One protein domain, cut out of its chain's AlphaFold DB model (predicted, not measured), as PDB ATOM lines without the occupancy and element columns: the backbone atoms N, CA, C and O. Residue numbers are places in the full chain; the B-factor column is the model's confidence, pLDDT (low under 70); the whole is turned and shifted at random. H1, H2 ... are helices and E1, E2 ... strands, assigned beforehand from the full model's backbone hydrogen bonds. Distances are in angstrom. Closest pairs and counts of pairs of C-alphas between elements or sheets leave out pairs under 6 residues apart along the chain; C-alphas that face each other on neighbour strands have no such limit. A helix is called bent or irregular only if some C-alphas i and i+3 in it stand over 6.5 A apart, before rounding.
ATOM      1  N   SER A 204     177.205 234.423 205.514       81.88
ATOM      2  CA  SER A 204     176.575 234.226 206.824       81.88
ATOM      3  C   SER A 204     175.751 232.937 206.918       81.88
ATOM      4  O   SER A 204     175.684 232.341 207.991       81.88
ATOM      5  N   LEU A 205     175.165 232.490 205.802       84.06
ATOM      6  CA  LEU A 205     174.341 231.280 205.716       84.06
ATOM      7  C   LEU A 205     175.173 230.014 205.473       84.06
ATOM      8  O   LEU A 205     174.769 228.921 205.869       84.06
ATOM      9  N   LEU A 206     176.357 230.157 204.868       85.44
ATOM     10  CA  LEU A 206     177.248 229.056 204.499       85.44
ATOM     11  C   LEU A 206     177.540 228.056 205.639       85.44
ATOM     12  O   LEU A 206     177.534 226.855 205.372       85.44
ATOM     13  N   PRO A 207     177.758 228.467 206.904       86.00
ATOM     14  CA  PRO A 207     177.977 227.523 207.998       86.00
ATOM     15  C   PRO A 207     176.774 226.605 208.232       86.00
ATOM     16  O   PRO A 207     176.951 225.395 208.358       86.00
ATOM     17  N   ASN A 208     175.558 227.157 208.254       87.00
ATOM     18  CA  ASN A 208     174.340 226.366 208.429       87.00
ATOM     19  C   ASN A 208     174.104 225.457 207.226       87.00
ATOM     20  O   ASN A 208     173.799 224.278 207.410       87.00
ATOM     21  N   ALA A 209     174.342 225.974 206.019       88.94
ATOM     22  CA  ALA A 209     174.237 225.203 204.791       88.94
ATOM     23  C   ALA A 209     175.172 223.987 204.824       88.94
ATOM     24  O   ALA A 209     174.720 222.868 204.628       88.94
ATOM     25  N   LEU A 210     176.447 224.162 205.186       87.88
ATOM     26  CA  LEU A 210     177.413 223.060 205.257       87.88
ATOM     27  C   LEU A 210     177.128 222.084 206.411       87.88
ATOM     28  O   LEU A 210     177.254 220.874 206.237       87.88
ATOM     29  N   ILE A 211     176.726 222.576 207.586       88.25
ATOM     30  CA  ILE A 211     176.509 221.738 208.779       88.25
ATOM     31  C   ILE A 211     175.189 220.964 208.690       88.25
ATOM     32  O   ILE A 211     175.168 219.762 208.974       88.25
ATOM     33  N   TYR A 212     174.105 221.618 208.276       88.50
ATOM     34  CA  TYR A 212     172.737 221.088 208.345       88.50
ATOM     35  C   TYR A 212     172.058 220.871 206.989       88.50
ATOM     36  O   TYR A 212     171.063 220.159 206.957       88.50
ATOM     37  N   GLY A 213     172.565 221.444 205.892       88.75
ATOM     38  CA  GLY A 213     171.895 221.374 204.586       88.75
ATOM     39  C   GLY A 213     170.681 222.296 204.526       88.75
ATOM     40  O   GLY A 213     169.759 222.079 203.745       88.75
ATOM     41  N   LEU A 214     170.655 223.299 205.409       88.06
ATOM     42  CA  LEU A 214     169.526 224.186 205.657       88.06
ATOM     43  C   LEU A 214     170.000 225.635 205.705       88.06
ATOM     44  O   LEU A 214     171.131 225.922 206.103       88.06
ATOM     45  N   GLN A 215     169.106 226.545 205.338       86.06
ATOM     46  CA  GLN A 215     169.334 227.981 205.442       86.06
ATOM     47  C   GLN A 215     169.214 228.436 206.905       86.06
ATOM     48  O   GLN A 215     170.094 229.119 207.436       86.06
ATOM     49  N   GLU A 216     168.160 227.978 207.580       84.31
ATOM     50  CA  GLU A 216     167.863 228.265 208.980       84.31
ATOM     51  C   GLU A 216     167.407 226.985 209.695       84.31
ATOM     52  O   GLU A 216     166.725 226.140 209.119       84.31
ATOM     53  N   VAL A 217     167.840 226.808 210.947       83.50
ATOM     54  CA  VAL A 217     167.596 225.579 211.731       83.50
ATOM     55  C   VAL A 217     166.468 225.767 212.751       83.50
ATOM     56  O   VAL A 217     165.773 224.811 213.088       83.50
ATOM     57  N   ALA A 218     166.290 226.986 213.262       77.38
ATOM     58  CA  ALA A 218     165.284 227.338 214.257       77.38
ATOM     59  C   ALA A 218     164.791 228.768 213.985       77.38
ATOM     60  O   ALA A 218     165.631 229.602 213.662       77.38
ATOM     61  N   PRO A 219     163.495 229.087 214.169       72.06
ATOM     62  CA  PRO A 219     162.475 228.295 214.865       72.06
ATOM     63  C   PRO A 219     161.859 227.153 214.041       72.06
ATOM     64  O   PRO A 219     161.445 226.161 214.636       72.06
ATOM     65  N   GLU A 220     161.852 227.250 212.710       82.94
ATOM     66  CA  GLU A 220     161.427 226.178 211.800       82.94
ATOM     67  C   GLU A 220     162.547 225.879 210.785       82.94
ATOM     68  O   GLU A 220     163.199 226.819 210.330       82.94
ATOM     69  N   PRO A 221     162.803 224.601 210.435       83.25
ATOM     70  CA  PRO A 221     163.829 224.243 209.458       83.25
ATOM     71  C   PRO A 221     163.484 224.786 208.070       83.25
ATOM     72  O   PRO A 221     162.481 224.385 207.475       83.25
ATOM     73  N   GLU A 222     164.333 225.659 207.535       85.62
ATOM     74  CA  GLU A 222     164.147 226.240 206.208       85.62
ATOM     75  C   GLU A 222     165.131 225.608 205.203       85.62
ATOM     76  O   GLU A 222     166.344 225.607 205.457       85.62
ATOM     77  N   PRO A 223     164.652 225.054 204.069       88.25
ATOM     78  CA  PRO A 223     165.530 224.462 203.060       88.25
ATOM     79  C   PRO A 223     166.445 225.519 202.434       88.25
ATOM     80  O   PRO A 223     166.171 226.716 202.509       88.25
ATOM     81  N   LEU A 224     167.520 225.079 201.775       87.31
ATOM     82  CA  LEU A 224     168.324 225.980 200.953       87.31
ATOM     83  C   LEU A 224     167.473 226.519 199.803       87.31
ATOM     84  O   LEU A 224     166.769 225.765 199.129       87.31
ATOM     85  N   LYS A 225     167.525 227.833 199.587       83.88
ATOM     86  CA  LYS A 225     166.766 228.512 198.541       83.88
ATOM     87  C   LYS A 225     167.665 229.418 197.718       83.88
ATOM     88  O   LYS A 225     168.649 229.972 198.204       83.88
ATOM     89  N   ILE A 226     167.265 229.635 196.473       78.56
ATOM     90  CA  ILE A 226     167.837 230.687 195.639       78.56
ATOM     91  C   ILE A 226     167.376 232.034 196.208       78.56
ATOM     92  O   ILE A 226     166.186 232.345 196.182       78.56
ATOM     93  N   ILE A 227     168.317 232.848 196.696       73.69
ATOM     94  CA  ILE A 227     168.046 234.131 197.383       73.69
ATOM     95  C   ILE A 227     167.156 235.073 196.557       73.69
ATOM     96  O   ILE A 227     166.353 235.819 197.114       73.69
ATOM     97  N   ASP A 228     167.301 235.057 195.232       66.94
ATOM     98  CA  ASP A 228     166.599 235.991 194.349       66.94
ATOM     99  C   ASP A 228     165.158 235.566 194.029       66.94
ATOM    100  O   ASP A 228     164.288 236.421 193.854       66.94
ATOM    101  N   THR A 229     164.892 234.262 193.966       68.56
ATOM    102  CA  THR A 229     163.591 233.710 193.555       68.56
ATOM    103  C   THR A 229     162.814 233.081 194.706       68.56
ATOM    104  O   THR A 229     161.646 232.748 194.520       68.56
ATOM    105  N   ASP A 230     163.437 232.927 195.879       71.38
ATOM    106  CA  ASP A 230     162.893 232.233 197.056       71.38
ATOM    107  C   ASP A 230     162.442 230.790 196.740       71.38
ATOM    108  O   ASP A 230     161.579 230.207 197.395       71.38
ATOM    109  N   THR A 231     163.032 230.191 195.700       78.69
ATOM    110  CA  THR A 231     162.731 228.823 195.271       78.69
ATOM    111  C   THR A 231     163.681 227.837 195.948       78.69
ATOM    112  O   THR A 231     164.891 228.075 195.911       78.69
ATOM    113  N   PRO A 232     163.181 226.720 196.508       82.44
ATOM    114  CA  PRO A 232     164.030 225.685 197.094       82.44
ATOM    115  C   PRO A 232     165.004 225.081 196.080       82.44
ATOM    116  O   PRO A 232     164.614 224.781 194.949       82.44
ATOM    117  N   ILE A 233     166.246 224.867 196.508       83.69
ATOM    118  CA  ILE A 233     167.253 224.100 195.775       83.69
ATOM    119  C   ILE A 233     166.875 222.620 195.893       83.69
ATOM    120  O   ILE A 233     166.655 222.111 196.990       83.69
ATOM    121  N   GLN A 234     166.730 221.933 194.758       79.31
ATOM    122  CA  GLN A 234     166.296 220.534 194.713       79.31
ATOM    123  C   GLN A 234     167.468 219.619 194.363       79.31
ATOM    124  O   GLN A 234     167.545 219.104 193.249       79.31
ATOM    125  N   PHE A 235     168.364 219.404 195.327       81.44
ATOM    126  CA  PHE A 235     169.458 218.438 195.209       81.44
ATOM    127  C   PHE A 235     169.369 217.362 196.301       81.44
ATOM    128  O   PHE A 235     168.899 217.646 197.406       81.44
ATOM    129  N   PRO A 236     169.769 216.109 196.011       81.88
ATOM    130  CA  PRO A 236     169.814 215.056 197.019       81.88
ATOM    131  C   PRO A 236     170.812 215.406 198.123       81.88
ATOM    132  O   PRO A 236     171.966 215.702 197.839       81.88
ATOM    133  N   ASP A 237     170.381 215.305 199.378       85.88
ATOM    134  CA  ASP A 237     171.226 215.579 200.537       85.88
ATOM    135  C   ASP A 237     170.944 214.599 201.680       85.88
ATOM    136  O   ASP A 237     169.893 213.957 201.763       85.88
ATOM    137  N   THR A 238     171.910 214.489 202.581       85.50
ATOM    138  CA  THR A 238     171.821 213.757 203.835       85.50
ATOM    139  C   THR A 238     171.139 214.586 204.928       85.50
ATOM    140  O   THR A 238     171.345 215.791 205.044       85.50
ATOM    141  N   GLN A 239     170.376 213.920 205.799       83.94
ATOM    142  CA  GLN A 239     169.866 214.509 207.049       83.94
ATOM    143  C   GLN A 239     170.933 214.540 208.156       83.94
ATOM    144  O   GLN A 239     170.699 215.040 209.257       83.94
ATOM    145  N   SER A 240     172.108 213.970 207.886       86.81
ATOM    146  CA  SER A 240     173.206 213.945 208.835       86.81
ATOM    147  C   SER A 240     173.794 215.337 209.051       86.81
ATOM    148  O   SER A 240     173.965 216.135 208.127       86.81
ATOM    149  N   ARG A 241     174.162 215.607 210.302       86.94
ATOM    150  CA  ARG A 241     174.877 216.820 210.692       86.94
ATOM    151  C   ARG A 241     176.380 216.640 210.489       86.94
ATOM    152  O   ARG A 241     176.946 215.655 210.962       86.94
ATOM    153  N   LEU A 242     177.027 217.608 209.847       88.06
ATOM    154  CA  LEU A 242     178.477 217.614 209.627       88.06
ATOM    155  C   LEU A 242     179.209 218.520 210.625       88.06
ATOM    156  O   LEU A 242     178.647 219.471 211.161       88.06
ATOM    157  N   PHE A 243     180.485 218.227 210.874       84.88
ATOM    158  CA  PHE A 243     181.352 219.054 211.714       84.88
ATOM    159  C   PHE A 243     182.224 219.964 210.841       84.88
ATOM    160  O   PHE A 243     182.989 219.473 210.013       84.88
ATOM    161  N   LEU A 244     182.155 221.281 211.053       82.56
ATOM    162  CA  LEU A 244     182.948 222.265 210.301       82.56
ATOM    163  C   LEU A 244     184.135 222.788 211.132       82.56
ATOM    164  O   LEU A 244     183.939 223.426 212.162       82.56
ATOM    165  N   ALA A 245     185.369 222.569 210.678       69.81
ATOM    166  CA  ALA A 245     186.591 222.948 211.404       69.81
ATOM    167  C   ALA A 245     187.093 224.377 211.080       69.81
ATOM    168  O   ALA A 245     188.280 224.582 210.835       69.81
ATOM    169  N   VAL A 246     186.202 225.373 211.048       65.19
ATOM    170  CA  VAL A 246     186.557 226.773 210.730       65.19
ATOM    171  C   VAL A 246     186.718 227.587 212.021       65.19
ATOM    172  O   VAL A 246     185.815 227.619 212.859       65.19
ATOM    173  N   ARG A 247     187.864 228.269 212.198       54.59
ATOM    174  CA  ARG A 247     188.094 229.169 213.348       54.59
ATOM    175  C   ARG A 247     187.087 230.326 213.320       54.59
ATOM    176  O   ARG A 247     186.974 231.013 212.313       54.59
ATOM    177  N   GLY A 248     186.388 230.547 214.436       54.00
ATOM    178  CA  GLY A 248     185.389 231.617 214.593       54.00
ATOM    179  C   GLY A 248     183.944 231.135 214.760       54.00
ATOM    180  O   GLY A 248     183.101 231.920 215.180       54.00
ATOM    181  N   PHE A 249     183.664 229.850 214.523       56.03
ATOM    182  CA  PHE A 249     182.351 229.248 214.771       56.03
ATOM    183  C   PHE A 249     182.405 228.328 215.993       56.03
ATOM    184  O   PHE A 249     183.043 227.277 215.970       56.03
ATOM    185  N   SER A 250     181.741 228.719 217.084       54.47
ATOM    186  CA  SER A 250     181.608 227.880 218.277       54.47
ATOM    187  C   SER A 250     180.519 226.830 218.051       54.47
ATOM    188  O   SER A 250     179.331 227.150 218.088       54.47
ATOM    189  N   GLN A 251     180.908 225.579 217.818       65.19
ATOM    190  CA  GLN A 251     179.969 224.458 217.813       65.19
ATOM    191  C   GLN A 251     179.811 223.918 219.237       65.19
ATOM    192  O   GLN A 251     180.793 223.735 219.950       65.19
ATOM    193  N   SER A 252     178.565 223.668 219.650       61.00
ATOM    194  CA  SER A 252     178.250 223.114 220.978       61.00
ATOM    195  C   SER A 252     178.734 221.671 221.167       61.00
ATOM    196  O   SER A 252     178.785 221.190 222.297       61.00
ATOM    197  N   GLU A 253     179.042 220.970 220.079       65.94
ATOM    198  CA  GLU A 253     179.443 219.566 220.076       65.94
ATOM    199  C   GLU A 253     180.860 219.421 219.526       65.94
ATOM    200  O   GLU A 253     181.299 220.172 218.654       65.94
ATOM    201  N   THR A 254     181.575 218.438 220.054       77.88
ATOM    202  CA  THR A 254     182.944 218.107 219.652       77.88
ATOM    203  C   THR A 254     182.957 217.283 218.365       77.88
ATOM    204  O   THR A 254     182.002 216.564 218.054       77.88
ATOM    205  N   ARG A 255     184.068 217.344 217.623       81.25
ATOM    206  CA  ARG A 255     184.285 216.560 216.395       81.25
ATOM    207  C   ARG A 255     184.022 215.067 216.621       81.25
ATOM    208  O   ARG A 255     183.438 214.396 215.776       81.25
ATOM    209  N   GLU A 256     184.432 214.563 217.777       81.50
ATOM    210  CA  GLU A 256     184.313 213.169 218.193       81.50
ATOM    211  C   GLU A 256     182.851 212.747 218.413       81.50
ATOM    212  O   GLU A 256     182.476 211.618 218.084       81.50
ATOM    213  N   GLN A 257     182.006 213.648 218.925       83.81
ATOM    214  CA  GLN A 257     180.575 213.393 219.115       83.81
ATOM    215  C   GLN A 257     179.855 213.267 217.773       83.81
ATOM    216  O   GLN A 257     179.146 212.284 217.553       83.81
ATOM    217  N   VAL A 258     180.101 214.201 216.850       86.44
ATOM    218  CA  VAL A 258     179.508 214.166 215.502       86.44
ATOM    219  C   VAL A 258     179.954 212.911 214.749       86.44
ATOM    220  O   VAL A 258     179.122 212.197 214.193       86.44
ATOM    221  N   LEU A 259     181.247 212.570 214.803       85.94
ATOM    222  CA  LEU A 259     181.771 211.349 214.185       85.94
ATOM    223  C   LEU A 259     181.126 210.079 214.759       85.94
ATOM    224  O   LEU A 259     180.869 209.131 214.022       85.94
ATOM    225  N   THR A 260     180.842 210.051 216.063       87.62
ATOM    226  CA  THR A 260     180.166 208.910 216.696       87.62
ATOM    227  C   THR A 260     178.744 208.740 216.161       87.62
ATOM    228  O   THR A 260     178.342 207.615 215.872       87.62
ATOM    229  N   VAL A 261     178.006 209.839 215.979       88.06
ATOM    230  CA  VAL A 261     176.656 209.820 215.393       88.06
ATOM    231  C   VAL A 261     176.698 209.345 213.939       88.06
ATOM    232  O   VAL A 261     175.966 208.421 213.596       88.06
ATOM    233  N   LEU A 262     177.602 209.898 213.121       88.81
ATOM    234  CA  LEU A 262     177.768 209.508 211.714       88.81
ATOM    235  C   LEU A 262     178.174 208.039 211.564       88.81
ATOM    236  O   LEU A 262     177.670 207.320 210.709       88.81
ATOM    237  N   ARG A 263     179.070 207.554 212.424       88.69
ATOM    238  CA  ARG A 263     179.454 206.144 212.425       88.69
ATOM    239  C   ARG A 263     178.269 205.245 212.779       88.69
ATOM    240  O   ARG A 263     178.118 204.186 212.185       88.69
ATOM    241  N   ASN A 264     177.429 205.656 213.727       87.31
ATOM    242  CA  ASN A 264     176.247 204.891 214.121       87.31
ATOM    243  C   ASN A 264     175.134 204.918 213.063       87.31
ATOM    244  O   ASN A 264     174.333 203.990 213.032       87.31
ATOM    245  N   SER A 265     175.086 205.939 212.199       86.25
ATOM    246  CA  SER A 265     174.151 205.991 211.068       86.25
ATOM    247  C   SER A 265     174.588 205.142 209.871       86.25
ATOM    248  O   SER A 265     173.823 205.017 208.915       86.25
ATOM    249  N   TRP A 266     175.793 204.562 209.902       90.62
ATOM    250  CA  TRP A 266     176.255 203.634 208.878       90.62
ATOM    251  C   TRP A 266     175.702 202.229 209.129       90.62
ATOM    252  O   TRP A 266     175.996 201.586 210.135       90.62
ATOM    253  N   ASP A 267     174.948 201.716 208.169       83.69
ATOM    254  CA  ASP A 267     174.302 200.403 208.149       83.69
ATOM    255  C   ASP A 267     175.279 199.226 208.327       83.69
ATOM    256  O   ASP A 267     174.907 198.177 208.853       83.69
ATOM    257  N   ARG A 268     176.560 199.398 207.974       83.62
ATOM    258  CA  ARG A 268     177.606 198.375 208.171       83.62
ATOM    259  C   ARG A 268     178.377 198.507 209.485       83.62
ATOM    260  O   ARG A 268     179.289 197.718 209.736       83.62
ATOM    261  N   ASN A 269     178.024 199.460 210.347       84.31
ATOM    262  CA  ASN A 269     178.706 199.674 211.624       84.31
ATOM    263  C   ASN A 269     178.636 198.435 212.538       84.31
ATOM    264  O   ASN A 269     179.626 198.076 213.174       84.31
ATOM    265  N   GLU A 270     177.510 197.715 212.537       81.38
ATOM    266  CA  GLU A 270     177.329 196.479 213.319       81.38
ATOM    267  C   GLU A 270     178.227 195.324 212.838       81.38
ATOM    268  O   GLU A 270     178.571 194.421 213.604       81.38
ATOM    269  N   MET A 271     178.699 195.380 211.588       82.44
ATOM    270  CA  MET A 271     179.633 194.399 211.029       82.44
ATOM    271  C   MET A 271     181.089 194.647 211.444       82.44
ATOM    272  O   MET A 271     181.973 193.911 211.014       82.44
ATOM    273  N   ARG A 272     181.361 195.625 212.323       79.50
ATOM    274  CA  ARG A 272     182.717 195.950 212.797       79.50
ATOM    275  C   ARG A 272     183.494 194.741 213.317       79.50
ATOM    276  O   ARG A 272     184.696 194.659 213.086       79.50
ATOM    277  N   GLN A 273     182.815 193.838 214.025       84.62
ATOM    278  CA  GLN A 273     183.424 192.637 214.616       84.62
ATOM    279  C   GLN A 273     183.678 191.517 213.589       84.62
ATOM    280  O   GLN A 273     184.312 190.521 213.919       84.62
ATOM    281  N   HIS A 274     183.182 191.672 212.359       83.62
ATOM    282  CA  HIS A 274     183.216 190.663 211.298       83.62
ATOM    283  C   HIS A 274     184.112 191.064 210.110       83.62
ATOM    284  O   HIS A 274     184.230 190.296 209.159       83.62
ATOM    285  N   LEU A 275     184.734 192.248 210.154       86.12
ATOM    286  CA  LEU A 275     185.583 192.808 209.098       86.12
ATOM    287  C   LEU A 275     186.981 193.129 209.639       86.12
ATOM    288  O   LEU A 275     187.139 193.429 210.825       86.12
ATOM    289  N   SER A 276     187.992 193.089 208.767       88.00
ATOM    290  CA  SER A 276     189.339 193.530 209.135       88.00
ATOM    291  C   SER A 276     189.396 195.053 209.318       88.00
ATOM    292  O   SER A 276     188.613 195.795 208.723       88.00
ATOM    293  N   ASP A 277     190.331 195.535 210.141       84.81
ATOM    294  CA  ASP A 277     190.484 196.971 210.418       84.81
ATOM    295  C   ASP A 277     190.664 197.830 209.148       84.81
ATOM    296  O   ASP A 277     190.002 198.867 209.067       84.81
ATOM    297  N   PRO A 278     191.473 197.429 208.142       87.50
ATOM    298  CA  PRO A 278     191.620 198.196 206.904       87.50
ATOM    299  C   PRO A 278     190.340 198.232 206.066       87.50
ATOM    300  O   PRO A 278     189.952 199.297 205.602       87.50
ATOM    301  N   GLU A 279     189.661 197.093 205.903       85.88
ATOM    302  CA  GLU A 279     188.427 196.999 205.107       85.88
ATOM    303  C   GLU A 279     187.281 197.785 205.750       85.88
ATOM    304  O   GLU A 279     186.501 198.446 205.065       85.88
ATOM    305  N   TRP A 280     187.179 197.741 207.080       87.19
ATOM    306  CA  TRP A 280     186.169 198.498 207.806       87.19
ATOM    307  C   TRP A 280     186.450 200.008 207.770       87.19
ATOM    308  O   TRP A 280     185.522 200.795 207.590       87.19
ATOM    309  N   ALA A 281     187.716 200.420 207.917       84.50
ATOM    310  CA  ALA A 281     188.108 201.828 207.855       84.50
ATOM    311  C   ALA A 281     187.926 202.431 206.454       84.50
ATOM    312  O   ALA A 281     187.443 203.557 206.344       84.50
ATOM    313  N   ASP A 282     188.266 201.687 205.399       85.94
ATOM    314  CA  ASP A 282     188.047 202.093 204.005       85.94
ATOM    315  C   ASP A 282     186.546 202.239 203.702       85.94
ATOM    316  O   ASP A 282     186.102 203.288 203.236       85.94
ATOM    317  N   GLY A 283     185.732 201.251 204.094       86.19
ATOM    318  CA  GLY A 283     184.277 201.316 203.928       86.19
ATOM    319  C   GLY A 283     183.625 202.482 204.684       86.19
ATOM    320  O   GLY A 283     182.736 203.139 204.142       86.19
ATOM    321  N   LEU A 284     184.074 202.775 205.913       86.69
ATOM    322  CA  LEU A 284     183.588 203.936 206.666       86.69
ATOM    323  C   LEU A 284     184.019 205.246 205.998       86.69
ATOM    324  O   LEU A 284     183.234 206.190 205.957       86.69
ATOM    325  N   SER A 285     185.244 205.310 205.476       86.81
ATOM    326  CA  SER A 285     185.763 206.500 204.792       86.81
ATOM    327  C   SER A 285     184.951 206.802 203.534       86.81
ATOM    328  O   SER A 285     184.470 207.920 203.396       86.81
ATOM    329  N   GLN A 286     184.675 205.792 202.702       87.75
ATOM    330  CA  GLN A 286     183.825 205.930 201.513       87.75
ATOM    331  C   GLN A 286     182.400 206.385 201.861       87.75
ATOM    332  O   GLN A 286     181.839 207.245 201.187       87.75
ATOM    333  N   TYR A 287     181.813 205.850 202.938       89.62
ATOM    334  CA  TYR A 287     180.500 206.287 203.421       89.62
ATOM    335  C   TYR A 287     180.501 207.758 203.867       89.62
ATOM    336  O   TYR A 287     179.602 208.521 203.510       89.62
ATOM    337  N   LEU A 288     181.510 208.173 204.637       88.62
ATOM    338  CA  LEU A 288     181.635 209.558 205.095       88.62
ATOM    339  C   LEU A 288     181.897 210.518 203.928       88.62
ATOM    340  O   LEU A 288     181.289 211.585 203.886       88.62
ATOM    341  N   GLU A 289     182.741 210.136 202.970       87.56
ATOM    342  CA  GLU A 289     182.976 210.891 201.733       87.56
ATOM    343  C   GLU A 289     181.689 211.046 200.925       87.56
ATOM    344  O   GLU A 289     181.366 212.153 200.504       87.56
ATOM    345  N   GLN A 290     180.896 209.981 200.782       87.88
ATOM    346  CA  GLN A 290     179.607 210.045 200.095       87.88
ATOM    347  C   GLN A 290     178.647 211.039 200.765       87.88
ATOM    348  O   GLN A 290     178.011 211.836 200.080       87.88
ATOM    349  N   ILE A 291     178.548 211.022 202.098       89.50
ATOM    350  CA  ILE A 291     177.713 211.965 202.862       89.50
ATOM    351  C   ILE A 291     178.185 213.408 202.674       89.50
ATOM    352  O   ILE A 291     177.360 214.307 202.512       89.50
ATOM    353  N   VAL A 292     179.497 213.641 202.717       87.81
ATOM    354  CA  VAL A 292     180.074 214.978 202.535       87.81
ATOM    355  C   VAL A 292     179.850 215.477 201.110       87.81
ATOM    356  O   VAL A 292     179.447 216.624 200.942       87.81
ATOM    357  N   ASN A 293     180.041 214.626 200.101       86.06
ATOM    358  CA  ASN A 293     179.835 214.991 198.701       86.06
ATOM    359  C   ASN A 293     178.367 215.319 198.412       86.06
ATOM    360  O   ASN A 293     178.107 216.361 197.826       86.06
ATOM    361  N   LEU A 294     177.407 214.542 198.936       87.94
ATOM    362  CA  LEU A 294     175.977 214.885 198.841       87.94
ATOM    363  C   LEU A 294     175.684 216.297 199.375       87.94
ATOM    364  O   LEU A 294     174.937 217.057 198.763       87.94
ATOM    365  N   ARG A 295     176.315 216.674 200.494       90.19
ATOM    366  CA  ARG A 295     176.156 218.011 201.069       90.19
ATOM    367  C   ARG A 295     176.824 219.096 200.225       90.19
ATOM    368  O   ARG A 295     176.259 220.177 200.075       90.19
ATOM    369  N   ILE A 296     178.027 218.844 199.710       85.62
ATOM    370  CA  ILE A 296     178.744 219.788 198.842       85.62
ATOM    371  C   ILE A 296     177.945 220.021 197.561       85.62
ATOM    372  O   ILE A 296     177.716 221.176 197.214       85.62
ATOM    373  N   ASP A 297     177.460 218.960 196.921       83.94
ATOM    374  CA  ASP A 297     176.651 219.032 195.703       83.94
ATOM    375  C   ASP A 297     175.356 219.819 195.953       83.94
ATOM    376  O   ASP A 297     175.003 220.694 195.166       83.94
ATOM    377  N   HIS A 298     174.684 219.595 197.091       86.19
ATOM    378  CA  HIS A 298     173.490 220.357 197.472       86.19
ATOM    379  C   HIS A 298     173.767 221.857 197.679       86.19
ATOM    380  O   HIS A 298     172.927 222.691 197.353       86.19
ATOM    381  N   VAL A 299     174.942 222.221 198.201       85.00
ATOM    382  CA  VAL A 299     175.321 223.624 198.445       85.00
ATOM    383  C   VAL A 299     175.872 224.313 197.189       85.00
ATOM    384  O   VAL A 299     175.715 225.525 197.044       85.00
ATOM    385  N   THR A 300     176.535 223.572 196.300       75.06
ATOM    386  CA  THR A 300     177.197 224.097 195.090       75.06
ATOM    387  C   THR A 300     176.335 224.019 193.831       75.06
ATOM    388  O   THR A 300     176.656 224.694 192.854       75.06
ATOM    389  N   ASP A 301     175.226 223.272 193.871       68.94
ATOM    390  CA  ASP A 301     174.239 223.146 192.790       68.94
ATOM    391  C   ASP A 301     174.805 222.479 191.511       68.94
ATOM    392  O   ASP A 301     174.223 222.598 190.432       68.94
TER     393      ASP A 301
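Overview. This is residues 204 to 301 of the 913 residues of the protein "VWFA domain-containing protein" of Pisolithus tinctorius Marx 270 (UniProt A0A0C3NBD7). One long helix, H4, runs along the long axis of an elongated, loosely arranged model; H1 packs on its last part, H2 crosses near it steeply, and the short H3 runs out to the other end, where the chain turns and H4 runs back. A long stretch with no named element, residues 217 to 254, loops out past the H1 end, crosses H4 and leads to H2, while residues 273 to 279, of which 277 to 279 belong to H4, stick out at the opposite end. The printed part has 98 residues with four named helices and one named strand, in the order H1, E1, H2, H3, H4, and its class is mostly helix. It is only just loose, close to compact, with a radius of gyration of the C-alphas of 15.4 A and spans of 51 by 28 by 22 A.

Arrangement. H4, residues 277 to 300, touches H1, residues 204 to 212, with residues 295 to 299 alone; the closest C-alphas are those of Ala 209 and Val 299, 6.6 A apart. They run opposite ways at a steep tilt of 37 degrees, only just past shallow. H2, residues 255 to 264, is close to H4 but not clearly touching, with C-alphas of Arg 263 and Leu 284 closest at 7.4 A, and about perpendicular to it at 76 degrees. H3, residues 269 to 274, is also close to H4 but not clearly touching; the closest C-alphas, of Arg 272 and Trp 280, are 6.6 A apart, and the two run opposite ways at a shallow tilt of 19 degrees. The closest C-alphas of H1 and E1, residues 214 to 216, are those of Ala 209 and Gln 215, 5.7 A apart. E1 pairs with no named strand, but its residues pair with residues 222 to 223, antiparallel. H1 and H2 are apart. Each O i to N i+4 pair of H2 and H4 is within hydrogen-bond range; H1 has 4 of 5, and H3 has 0 of 2 but 2 of 3 O i to N i+3 pairs.

Along the chain. H4 is 33.9 A long, from C-alpha 277 at (190.484, 196.971, 210.418) to C-alpha 300 at (177.197, 224.097, 195.090). H1 begins with C-alpha 204 at (176.575, 234.226, 206.824) and is 13.8 A long; H2 is 14.4 A, H3 10.1 A and E1 5.5 A. H1 is only just irregular, with C-alphas 204 and 207 6.9 A apart, and H3 is irregular, with C-alphas 270 and 273 7.3 A apart.

Size, cuts and confidence. The two C-alphas farthest apart, those of Asp 228 and His 274, are 51.2 A apart. The printed part has no cut. The link from E1 to H2, 38 residues, is long; the links H1 to E1, H2 to H3 and H3 to H4 are tight. The mean pLDDT of the printed part is 82.1, and residues 228 to 229, 245 to 253 and 301 are under 70.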